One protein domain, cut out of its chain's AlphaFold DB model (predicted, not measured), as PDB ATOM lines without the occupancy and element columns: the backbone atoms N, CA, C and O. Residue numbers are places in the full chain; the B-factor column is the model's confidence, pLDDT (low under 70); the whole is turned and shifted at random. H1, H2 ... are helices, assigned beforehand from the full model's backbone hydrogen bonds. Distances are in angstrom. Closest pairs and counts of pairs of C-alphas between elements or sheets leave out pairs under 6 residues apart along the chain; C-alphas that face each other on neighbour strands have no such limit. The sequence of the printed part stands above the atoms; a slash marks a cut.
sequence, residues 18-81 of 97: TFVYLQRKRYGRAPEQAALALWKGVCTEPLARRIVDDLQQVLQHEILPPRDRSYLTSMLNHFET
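This is residues 18 to 81 of the 97 residues of an uncharacterized protein of Shewanella khirikhana (UniProt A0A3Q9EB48). Four helices pack as a small, crossed cluster: H2 and H3 make a V-shaped helical hairpin, H4 folds back from the end of H3 and packs on H2, and H1 lies across one side of these three. The printed part has 64 residues with four named helices, in the order H1, H2, H3, H4, and no named strand; the class is all helix, with 56 residues in the helices. The whole is compact and rounded, with a radius of gyration of the C-alphas of 10.9 A and spans of 31 by 24 by 23 A.

H1 takes residues 18 to 27 and is 14.1 A long from first to last C-alpha; C-alpha 18 is at (97.696, 66.364, 84.528). After a tight link of 3 residues comes H2, residues 31 to 44, 20.0 A long. A tight link of 1 residue, Glu 45, leads to H3, residues 46 to 61, 23.6 A long, with C-alpha 46 at (101.899, 72.494, 100.656). A tight link of 4 residues leads to H4, residues 66 to 81, 22.5 A long, which ends with C-alpha 81 at (100.160, 88.871, 89.951).

H1 and H2 touch at a steep tilt of 65 degrees, opposite ways, and H2 touches H1 with residues 33 to 34 alone; the closest C-alphas, of Gln 23 and Ala 34, are 5.6 A apart. H1 and H3 are close but not clearly touching, about perpendicular at 76 degrees, with the closest C-alphas, of Phe 19 and Ile 51, 7.9 A apart. H1 and H4 are near each other, with 5 pairs of C-alphas within 10 A. H2 and H3 touch as a helical hairpin at a steep tilt of 42 degrees, opposite ways, through residues 38 to 42 and 48 to 52 alone; the closest C-alphas, of Val 42 and Ala 48, are 4.9 A apart. H2 and H4 touch with 18 pairs of C-alphas within 8 A, at a steep tilt of 48 degrees, the same way, and the closest C-alphas, of Pro 31 and Met 75, are 4.5 A apart. H3 and H4 touch at a steep tilt of 46 degrees, opposite ways, through residues 55 to 59 and 69 to 76 alone; the closest C-alphas, of Leu 59 and Arg 69, are 6.7 A apart. Every O i to N i+4 pair is within hydrogen-bond range in H1, H2 and H4, and 10 of 12 are in H3.

The two C-alphas farthest apart, of Thr 44 and Pro 66, are 31.4 A apart, and those of the first and last printed residues, Thr 18 and Thr 81, are 23.3 A apart. The printed part has no cut, and its three links are tight. The mean pLDDT of the printed part is 89.9, and no printed residue is under 70.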
ATOM      1  N   THR A  18      98.893  66.784  83.785       90.88
ATOM      2  CA  THR A  18      97.696  66.364  84.528       90.88
ATOM      3  C   THR A  18      96.996  67.555  85.165       90.88
ATOM      4  O   THR A  18      95.772  67.687  85.075       90.88
ATOM      5  N   PHE A  19      97.758  68.456  85.785       90.88
ATOM      6  CA  PHE A  19      97.210  69.668  86.372       90.88
ATOM      7  C   PHE A  19      96.521  70.535  85.311       90.88
ATOM      8  O   PHE A  19      95.347  70.877  85.469       90.88
ATOM      9  N   VAL A  20      97.204  70.846  84.206       88.56
ATOM     10  CA  VAL A  20      96.664  71.667  83.112       88.56
ATOM     11  C   VAL A  20      95.424  71.017  82.502       88.56
ATOM     12  O   VAL A  20      94.432  71.707  82.256       88.56
ATOM     13  N   TYR A  21      95.431  69.699  82.306       89.12
ATOM     14  CA  TYR A  21      94.271  68.953  81.824       89.12
ATOM     15  C   TYR A  21      93.063  69.098  82.762       89.12
ATOM     16  O   TYR A  21      91.967  69.445  82.313       89.12
ATOM     17  N   LEU A  22      93.255  68.896  84.070       89.69
ATOM     18  CA  LEU A  22      92.183  69.019  85.061       89.69
ATOM     19  C   LEU A  22      91.644  70.448  85.152       89.69
ATOM     20  O   LEU A  22      90.429  70.642  85.222       89.69
ATOM     21  N   GLN A  23      92.525  71.449  85.110       89.31
ATOM     22  CA  GLN A  23      92.128  72.856  85.090       89.31
ATOM     23  C   GLN A  23      91.316  73.182  83.839       89.31
ATOM     24  O   GLN A  23      90.245  73.776  83.944       89.31
ATOM     25  N   ARG A  24      91.759  72.714  82.666       86.69
ATOM     26  CA  ARG A  24      91.042  72.933  81.406       86.69
ATOM     27  C   ARG A  24      89.677  72.263  81.373       86.69
ATOM     28  O   ARG A  24      88.723  72.824  80.845       86.69
ATOM     29  N   LYS A  25      89.564  71.072  81.958       87.81
ATOM     30  CA  LYS A  25      88.281  70.378  82.094       87.81
ATOM     31  C   LYS A  25      87.323  71.128  83.024       87.81
ATOM     32  O   LYS A  25      86.121  71.108  82.794       87.81
ATOM     33  N   ARG A  26      87.844  71.774  84.072       86.62
ATOM     34  CA  ARG A  26      87.037  72.443  85.102       86.62
ATOM     35  C   ARG A  26      86.653  73.881  84.753       86.62
ATOM     36  O   ARG A  26      85.542  74.291  85.067       86.62
ATOM     37  N   TYR A  27      87.563  74.625  84.135       83.94
ATOM     38  CA  TYR A  27      87.435  76.063  83.876       83.94
ATOM     39  C   TYR A  27      87.507  76.407  82.380       83.94
ATOM     40  O   TYR A  27      87.582  77.571  81.994       83.94
ATOM     41  N   GLY A  28      87.497  75.401  81.502       80.44
ATOM     42  CA  GLY A  28      87.652  75.611  80.067       80.44
ATOM     43  C   GLY A  28      89.039  76.156  79.717       80.44
ATOM     44  O   GLY A  28      90.048  75.790  80.307       80.44
ATOM     45  N   ARG A  29      89.121  77.047  78.727       77.00
ATOM     46  CA  ARG A  29      90.389  77.683  78.324       77.00
ATOM     47  C   ARG A  29      90.644  79.014  79.042       77.00
ATOM     48  O   ARG A  29      91.274  79.872  78.441       77.00
ATOM     49  N   ALA A  30      90.157  79.186  80.271       90.06
ATOM     50  CA  ALA A  30      90.339  80.408  81.059       90.06
ATOM     51  C   ALA A  30      91.575  80.293  81.985       90.06
ATOM     52  O   ALA A  30      91.459  79.751  83.094       90.06
ATOM     53  N   PRO A  31      92.773  80.740  81.554       89.56
ATOM     54  CA  PRO A  31      93.997  80.639  82.352       89.56
ATOM     55  C   PRO A  31      93.926  81.422  83.671       89.56
ATOM     56  O   PRO A  31      94.553  81.019  84.646       89.56
ATOM     57  N   GLU A  32      93.130  82.486  83.747       92.12
ATOM     58  CA  GLU A  32      92.941  83.327  84.935       92.12
ATOM     59  C   GLU A  32      92.269  82.546  86.070       92.12
ATOM     60  O   GLU A  32      92.682  82.605  87.228       92.12
ATOM     61  N   GLN A  33      91.237  81.766  85.737       91.38
ATOM     62  CA  GLN A  33      90.525  80.938  86.711       91.38
ATOM     63  C   GLN A  33      91.404  79.786  87.204       91.38
ATOM     64  O   GLN A  33      91.403  79.471  88.396       91.38
ATOM     65  N   ALA A  34      92.192  79.195  86.302       91.88
ATOM     66  CA  ALA A  34      93.173  78.176  86.653       91.88
ATOM     67  C   ALA A  34      94.272  78.739  87.570       91.88
ATOM     68  O   ALA A  34      94.628  78.094  88.557       91.88
ATOM     69  N   ALA A  35      94.745  79.960  87.302       93.00
ATOM     70  CA  ALA A  35      95.718  80.670  88.127       93.00
ATOM     71  C   ALA A  35      95.173  80.971  89.529       93.00
ATOM     72  O   ALA A  35      95.841  80.703  90.525       93.00
ATOM     73  N   LEU A  36      93.926  81.442  89.625       91.56
ATOM     74  CA  LEU A  36      93.261  81.670  90.907       91.56
ATOM     75  C   LEU A  36      93.085  80.367  91.698       91.56
ATOM     76  O   LEU A  36      93.284  80.342  92.912       91.56
ATOM     77  N   ALA A  37      92.717  79.273  91.025       91.25
ATOM     78  CA  ALA A  37      92.604  77.960  91.652       91.25
ATOM     79  C   ALA A  37      93.966  77.431  92.134       91.25
ATOM     80  O   ALA A  37      94.030  76.818  93.200       91.25
ATOM     81  N   LEU A  38      95.037  77.680  91.373       91.75
ATOM     82  CA  LEU A  38      96.410  77.346  91.753       91.75
ATOM     83  C   LEU A  38      96.857  78.147  92.976       91.75
ATOM     84  O   LEU A  38      97.318  77.553  93.943       91.75
ATOM     85  N   TRP A  39      96.652  79.465  92.968       92.00
ATOM     86  CA  TRP A  39      96.987  80.350  94.084       92.00
ATOM     87  C   TRP A  39      96.264  79.950  95.370       92.00
ATOM     88  O   TRP A  39      96.913  79.725  96.389       92.00
ATOM     89  N   LYS A  40      94.945  79.728  95.305       90.56
ATOM     90  CA  LYS A  40      94.179  79.198  96.446       90.56
ATOM     91  C   LYS A  40      94.753  77.873  96.943       90.56
ATOM     92  O   LYS A  40      94.883  77.689  98.144       90.56
ATOM     93  N   GLY A  41      95.117  76.984  96.016       89.50
ATOM     94  CA  GLY A  41      95.785  75.725  96.327       89.50
ATOM     95  C   GLY A  41      97.089  75.924  97.089       89.50
ATOM     96  O   GLY A  41      97.269  75.312  98.128       89.50
ATOM     97  N   VAL A  42      97.967  76.809  96.623       90.50
ATOM     98  CA  VAL A  42      99.249  77.112  97.281       90.50
ATOM     99  C   VAL A  42      99.055  77.677  98.687       90.50
ATOM    100  O   VAL A  42      99.836  77.358  99.580       90.50
ATOM    101  N   CYS A  43      98.017  78.486  98.905       88.50
ATOM    102  CA  CYS A  43      97.709  79.028 100.228       88.50
ATOM    103  C   CYS A  43      97.224  77.965 101.225       88.50
ATOM    104  O   CYS A  43      97.397  78.158 102.426       88.50
ATOM    105  N   THR A  44      96.604  76.877 100.762       87.12
ATOM    106  CA  THR A  44      95.977  75.871 101.639       87.12
ATOM    107  C   THR A  44      96.703  74.530 101.671       87.12
ATOM    108  O   THR A  44      96.524  73.771 102.614       87.12
ATOM    109  N   GLU A  45      97.496  74.213 100.647       87.75
ATOM    110  CA  GLU A  45      98.058  72.884 100.410       87.75
ATOM    111  C   GLU A  45      99.552  72.976 100.062       87.75
ATOM    112  O   GLU A  45      99.906  73.448  98.976       87.75
ATOM    113  N   PRO A  46     100.457  72.466 100.916       83.81
ATOM    114  CA  PRO A  46     101.899  72.494 100.656       83.81
ATOM    115  C   PRO A  46     102.287  71.817  99.334       83.81
ATOM    116  O   PRO A  46     103.187  72.272  98.629       83.81
ATOM    117  N   LEU A  47     101.564  70.755  98.961       85.44
ATOM    118  CA  LEU A  47     101.790  70.007  97.722       85.44
ATOM    119  C   LEU A  47     101.507  70.835  96.463       85.44
ATOM    120  O   LEU A  47     102.082  70.553  95.415       85.44
ATOM    121  N   ALA A  48     100.661  71.867  96.546       87.44
ATOM    122  CA  ALA A  48     100.377  72.735  95.408       87.44
ATOM    123  C   ALA A  48     101.591  73.595  95.019       87.44
ATOM    124  O   ALA A  48     101.735  73.939  93.850       87.44
ATOM    125  N   ARG A  49     102.493  73.890  95.966       88.94
ATOM    126  CA  ARG A  49     103.729  74.647  95.708       88.94
ATOM    127  C   ARG A  49     104.668  73.892  94.772       88.94
ATOM    128  O   ARG A  49     105.105  74.454  93.780       88.94
ATOM    129  N   ARG A  50     104.829  72.586  95.001       90.25
ATOM    130  CA  ARG A  50     105.583  71.698  94.103       90.25
ATOM    131  C   ARG A  50     105.049  71.735  92.670       90.25
ATOM    132  O   ARG A  50     105.827  71.735  91.728       90.25
ATOM    133  N   ILE A  51     103.726  71.805  92.502       91.12
ATOM    134  CA  ILE A  51     103.109  71.903  91.172       91.12
ATOM    135  C   ILE A  51     103.452  73.233  90.494       91.12
ATOM    136  O   ILE A  51     103.643  73.246  89.285       91.12
ATOM    137  N   VAL A  52     103.561  74.341  91.235       92.44
ATOM    138  CA  VAL A  52     104.030  75.617  90.665       92.44
ATOM    139  C   VAL A  52     105.448  75.468  90.122       92.44
ATOM    140  O   VAL A  52     105.686  75.840  88.973       92.44
ATOM    141  N   ASP A  53     106.347  74.874  90.908       91.75
ATOM    142  CA  ASP A  53     107.737  74.652  90.503       91.75
ATOM    143  C   ASP A  53     107.807  73.760  89.254       91.75
ATOM    144  O   ASP A  53     108.495  74.086  88.288       91.75
ATOM    145  N   ASP A  54     107.017  72.681  89.218       92.62
ATOM    146  CA  ASP A  54     106.924  71.790  88.059       92.62
ATOM    147  C   ASP A  54     106.409  72.528  86.808       92.62
ATOM    148  O   ASP A  54     106.946  72.356  85.714       92.62
ATOM    149  N   LEU A  55     105.381  73.377  86.944       92.62
ATOM    150  CA  LEU A  55     104.824  74.161  85.835       92.62
ATOM    151  C   LEU A  55     105.841  75.176  85.292       92.62
ATOM    152  O   LEU A  55     105.939  75.355  84.076       92.62
ATOM    153  N   GLN A  56     106.598  75.830  86.177       93.69
ATOM    154  CA  GLN A  56     107.673  76.747  85.793       93.69
ATOM    155  C   GLN A  56     108.807  76.000  85.088       93.69
ATOM    156  O   GLN A  56     109.245  76.426  84.017       93.69
ATOM    157  N   GLN A  57     109.225  74.854  85.631       93.56
ATOM    158  CA  GLN A  57     110.255  74.007  85.038       93.56
ATOM    159  C   GLN A  57     109.848  73.548  83.632       93.56
ATOM    160  O   GLN A  57     110.629  73.669  82.690       93.56
ATOM    161  N   VAL A  58     108.610  73.079  83.462       92.75
ATOM    162  CA  VAL A  58     108.081  72.645  82.162       92.75
ATOM    163  C   VAL A  58     108.021  73.809  81.172       92.75
ATOM    164  O   VAL A  58     108.407  73.652  80.017       92.75
ATOM    165  N   LEU A  59     107.615  75.006  81.599       92.69
ATOM    166  CA  LEU A  59     107.596  76.169  80.707       92.69
ATOM    167  C   LEU A  59     109.004  76.568  80.213       92.69
ATOM    168  O   LEU A  59     109.156  77.010  79.065       92.69
ATOM    169  N   GLN A  60     110.014  76.433  81.073       91.12
ATOM    170  CA  GLN A  60     111.393  76.838  80.791       91.12
ATOM    171  C   GLN A  60     112.186  75.790  80.004       91.12
ATOM    172  O   GLN A  60     112.947  76.159  79.110       91.12
ATOM    173  N   HIS A  61     112.013  74.506  80.319       89.75
ATOM    174  CA  HIS A  61     112.908  73.445  79.852       89.75
ATOM    175  C   HIS A  61     112.290  72.492  78.825       89.75
ATOM    176  O   HIS A  61     113.034  71.798  78.136       89.75
ATOM    177  N   GLU A  62     110.963  72.455  78.686       89.00
ATOM    178  CA  GLU A  62     110.293  71.530  77.769       89.00
ATOM    179  C   GLU A  62     109.845  72.216  76.472       89.00
ATOM    180  O   GLU A  62     109.409  73.374  76.442       89.00
ATOM    181  N   ILE A  63     109.893  71.458  75.373       87.88
ATOM    182  CA  ILE A  63     109.308  71.876  74.098       87.88
ATOM    183  C   ILE A  63     107.801  71.629  74.170       87.88
ATOM    184  O   ILE A  63     107.326  70.494  74.096       87.88
ATOM    185  N   LEU A  64     107.050  72.719  74.310       85.00
ATOM    186  CA  LEU A  64     105.593  72.713  74.367       85.00
ATOM    187  C   LEU A  64     104.988  73.173  73.035       85.00
ATOM    188  O   LEU A  64     105.517  74.100  72.412       85.00
ATOM    189  N   PRO A  65     103.832  72.622  72.624       88.88
ATOM    190  CA  PRO A  65     103.044  73.195  71.542       88.88
ATOM    191  C   PRO A  65     102.763  74.689  71.801       88.88
ATOM    192  O   PRO A  65     102.463  75.054  72.943       88.88
ATOM    193  N   PRO A  66     102.776  75.567  70.776       88.56
ATOM    194  CA  PRO A  66     102.628  77.016  70.965       88.56
ATOM    195  C   PRO A  66     101.394  77.413  71.782       88.56
ATOM    196  O   PRO A  66     101.441  78.307  72.628       88.56
ATOM    197  N   ARG A  67     100.288  76.694  71.572       87.31
ATOM    198  CA  ARG A  67      99.031  76.904  72.289       87.31
ATOM    199  C   ARG A  67      99.122  76.543  73.774       87.31
ATOM    200  O   ARG A  67      98.525  77.229  74.601       87.31
ATOM    201  N   ASP A  68      99.841  75.481  74.114       86.75
ATOM    202  CA  ASP A  68     100.013  75.059  75.504       86.75
ATOM    203  C   ASP A  68     100.996  75.964  76.231       86.75
ATOM    204  O   ASP A  68     100.705  76.380  77.350       86.75
ATOM    205  N   ARG A  69     102.070  76.380  75.547       90.12
ATOM    206  CA  ARG A  69     103.000  77.396  76.042       90.12
ATOM    207  C   ARG A  69     102.275  78.700  76.369       90.12
ATOM    208  O   ARG A  69     102.364  79.169  77.493       90.12
ATOM    209  N   SER A  70     101.493  79.239  75.430       91.00
ATOM    210  CA  SER A  70     100.719  80.476  75.633       91.00
ATOM    211  C   SER A  70      99.746  80.373  76.815       91.00
ATOM    212  O   SER A  70      99.666  81.292  77.634       91.00
ATOM    213  N   TYR A  71      99.054  79.238  76.953       90.19
ATOM    214  CA  TYR A  71      98.159  78.990  78.082       90.19
ATOM    215  C   TYR A  71      98.908  78.955  79.425       90.19
ATOM    216  O   TYR A  71      98.499  79.626  80.369       90.19
ATOM    217  N   LEU A  72     100.007  78.195  79.504       91.06
ATOM    218  CA  LEU A  72     100.843  78.076  80.705       91.06
ATOM    219  C   LEU A  72     101.456  79.417  81.106       91.06
ATOM    220  O   LEU A  72     101.373  79.789  82.272       91.06
ATOM    221  N   THR A  73     102.008  80.162  80.147       93.62
ATOM    222  CA  THR A  73     102.556  81.503  80.384       93.62
ATOM    223  C   THR A  73     101.489  82.443  80.933       93.62
ATOM    224  O   THR A  73     101.715  83.083  81.952       93.62
ATOM    225  N   SER A  74     100.302  82.486  80.318       93.50
ATOM    226  CA  SER A  74      99.216  83.357  80.789       93.50
ATOM    227  C   SER A  74      98.792  82.991  82.214       93.50
ATOM    228  O   SER A  74      98.695  83.855  83.081       93.50
ATOM    229  N   MET A  75      98.610  81.697  82.490       93.69
ATOM    230  CA  MET A  75      98.235  81.207  83.816       93.69
ATOM    231  C   MET A  75      99.286  81.556  84.881       93.69
ATOM    232  O   MET A  75      98.925  82.019  85.962       93.69
ATOM    233  N   LEU A  76     100.577  81.361  84.592       93.81
ATOM    234  CA  LEU A  76     101.655  81.669  85.535       93.81
ATOM    235  C   LEU A  76     101.812  83.178  85.768       93.81
ATOM    236  O   LEU A  76     101.982  83.578  86.914       93.81
ATOM    237  N   ASN A  77     101.642  84.016  84.741       93.56
ATOM    238  CA  ASN A  77     101.650  85.476  84.898       93.56
ATOM    239  C   ASN A  77     100.506  85.960  85.809       93.56
ATOM    240  O   ASN A  77     100.694  86.815  86.679       93.56
ATOM    241  N   HIS A  78      99.302  85.395  85.645       93.38
ATOM    242  CA  HIS A  78      98.177  85.697  86.534       93.38
ATOM    243  C   HIS A  78      98.426  85.203  87.960       93.38
ATOM    244  O   HIS A  78      98.111  85.912  88.913       93.38
ATOM    245  N   PHE A  79      99.012  84.016  88.116       93.31
ATOM    246  CA  PHE A  79      99.388  83.486  89.424       93.31
ATOM    247  C   PHE A  79     100.399  84.401  90.124       93.31
ATOM    248  O   PHE A  79     100.198  84.739  91.288       93.31
ATOM    249  N   GLU A  80     101.429  84.856  89.409       91.75
ATOM    250  CA  GLU A  80     102.443  85.771  89.935       91.75
ATOM    251  C   GLU A  80     101.811  87.085  90.403       91.75
ATOM    252  O   GLU A  80     102.045  87.521  91.529       91.75
ATOM    253  N   THR A  81     100.916  87.658  89.593       91.12
ATOM    254  CA  THR A  81     100.160  88.871  89.951       91.12
ATOM    255  C   THR A  81      99.370  88.682  91.251       91.12
ATOM    256  O   THR A  81      99.393  89.550  92.125       91.12
TER     257      THR A  81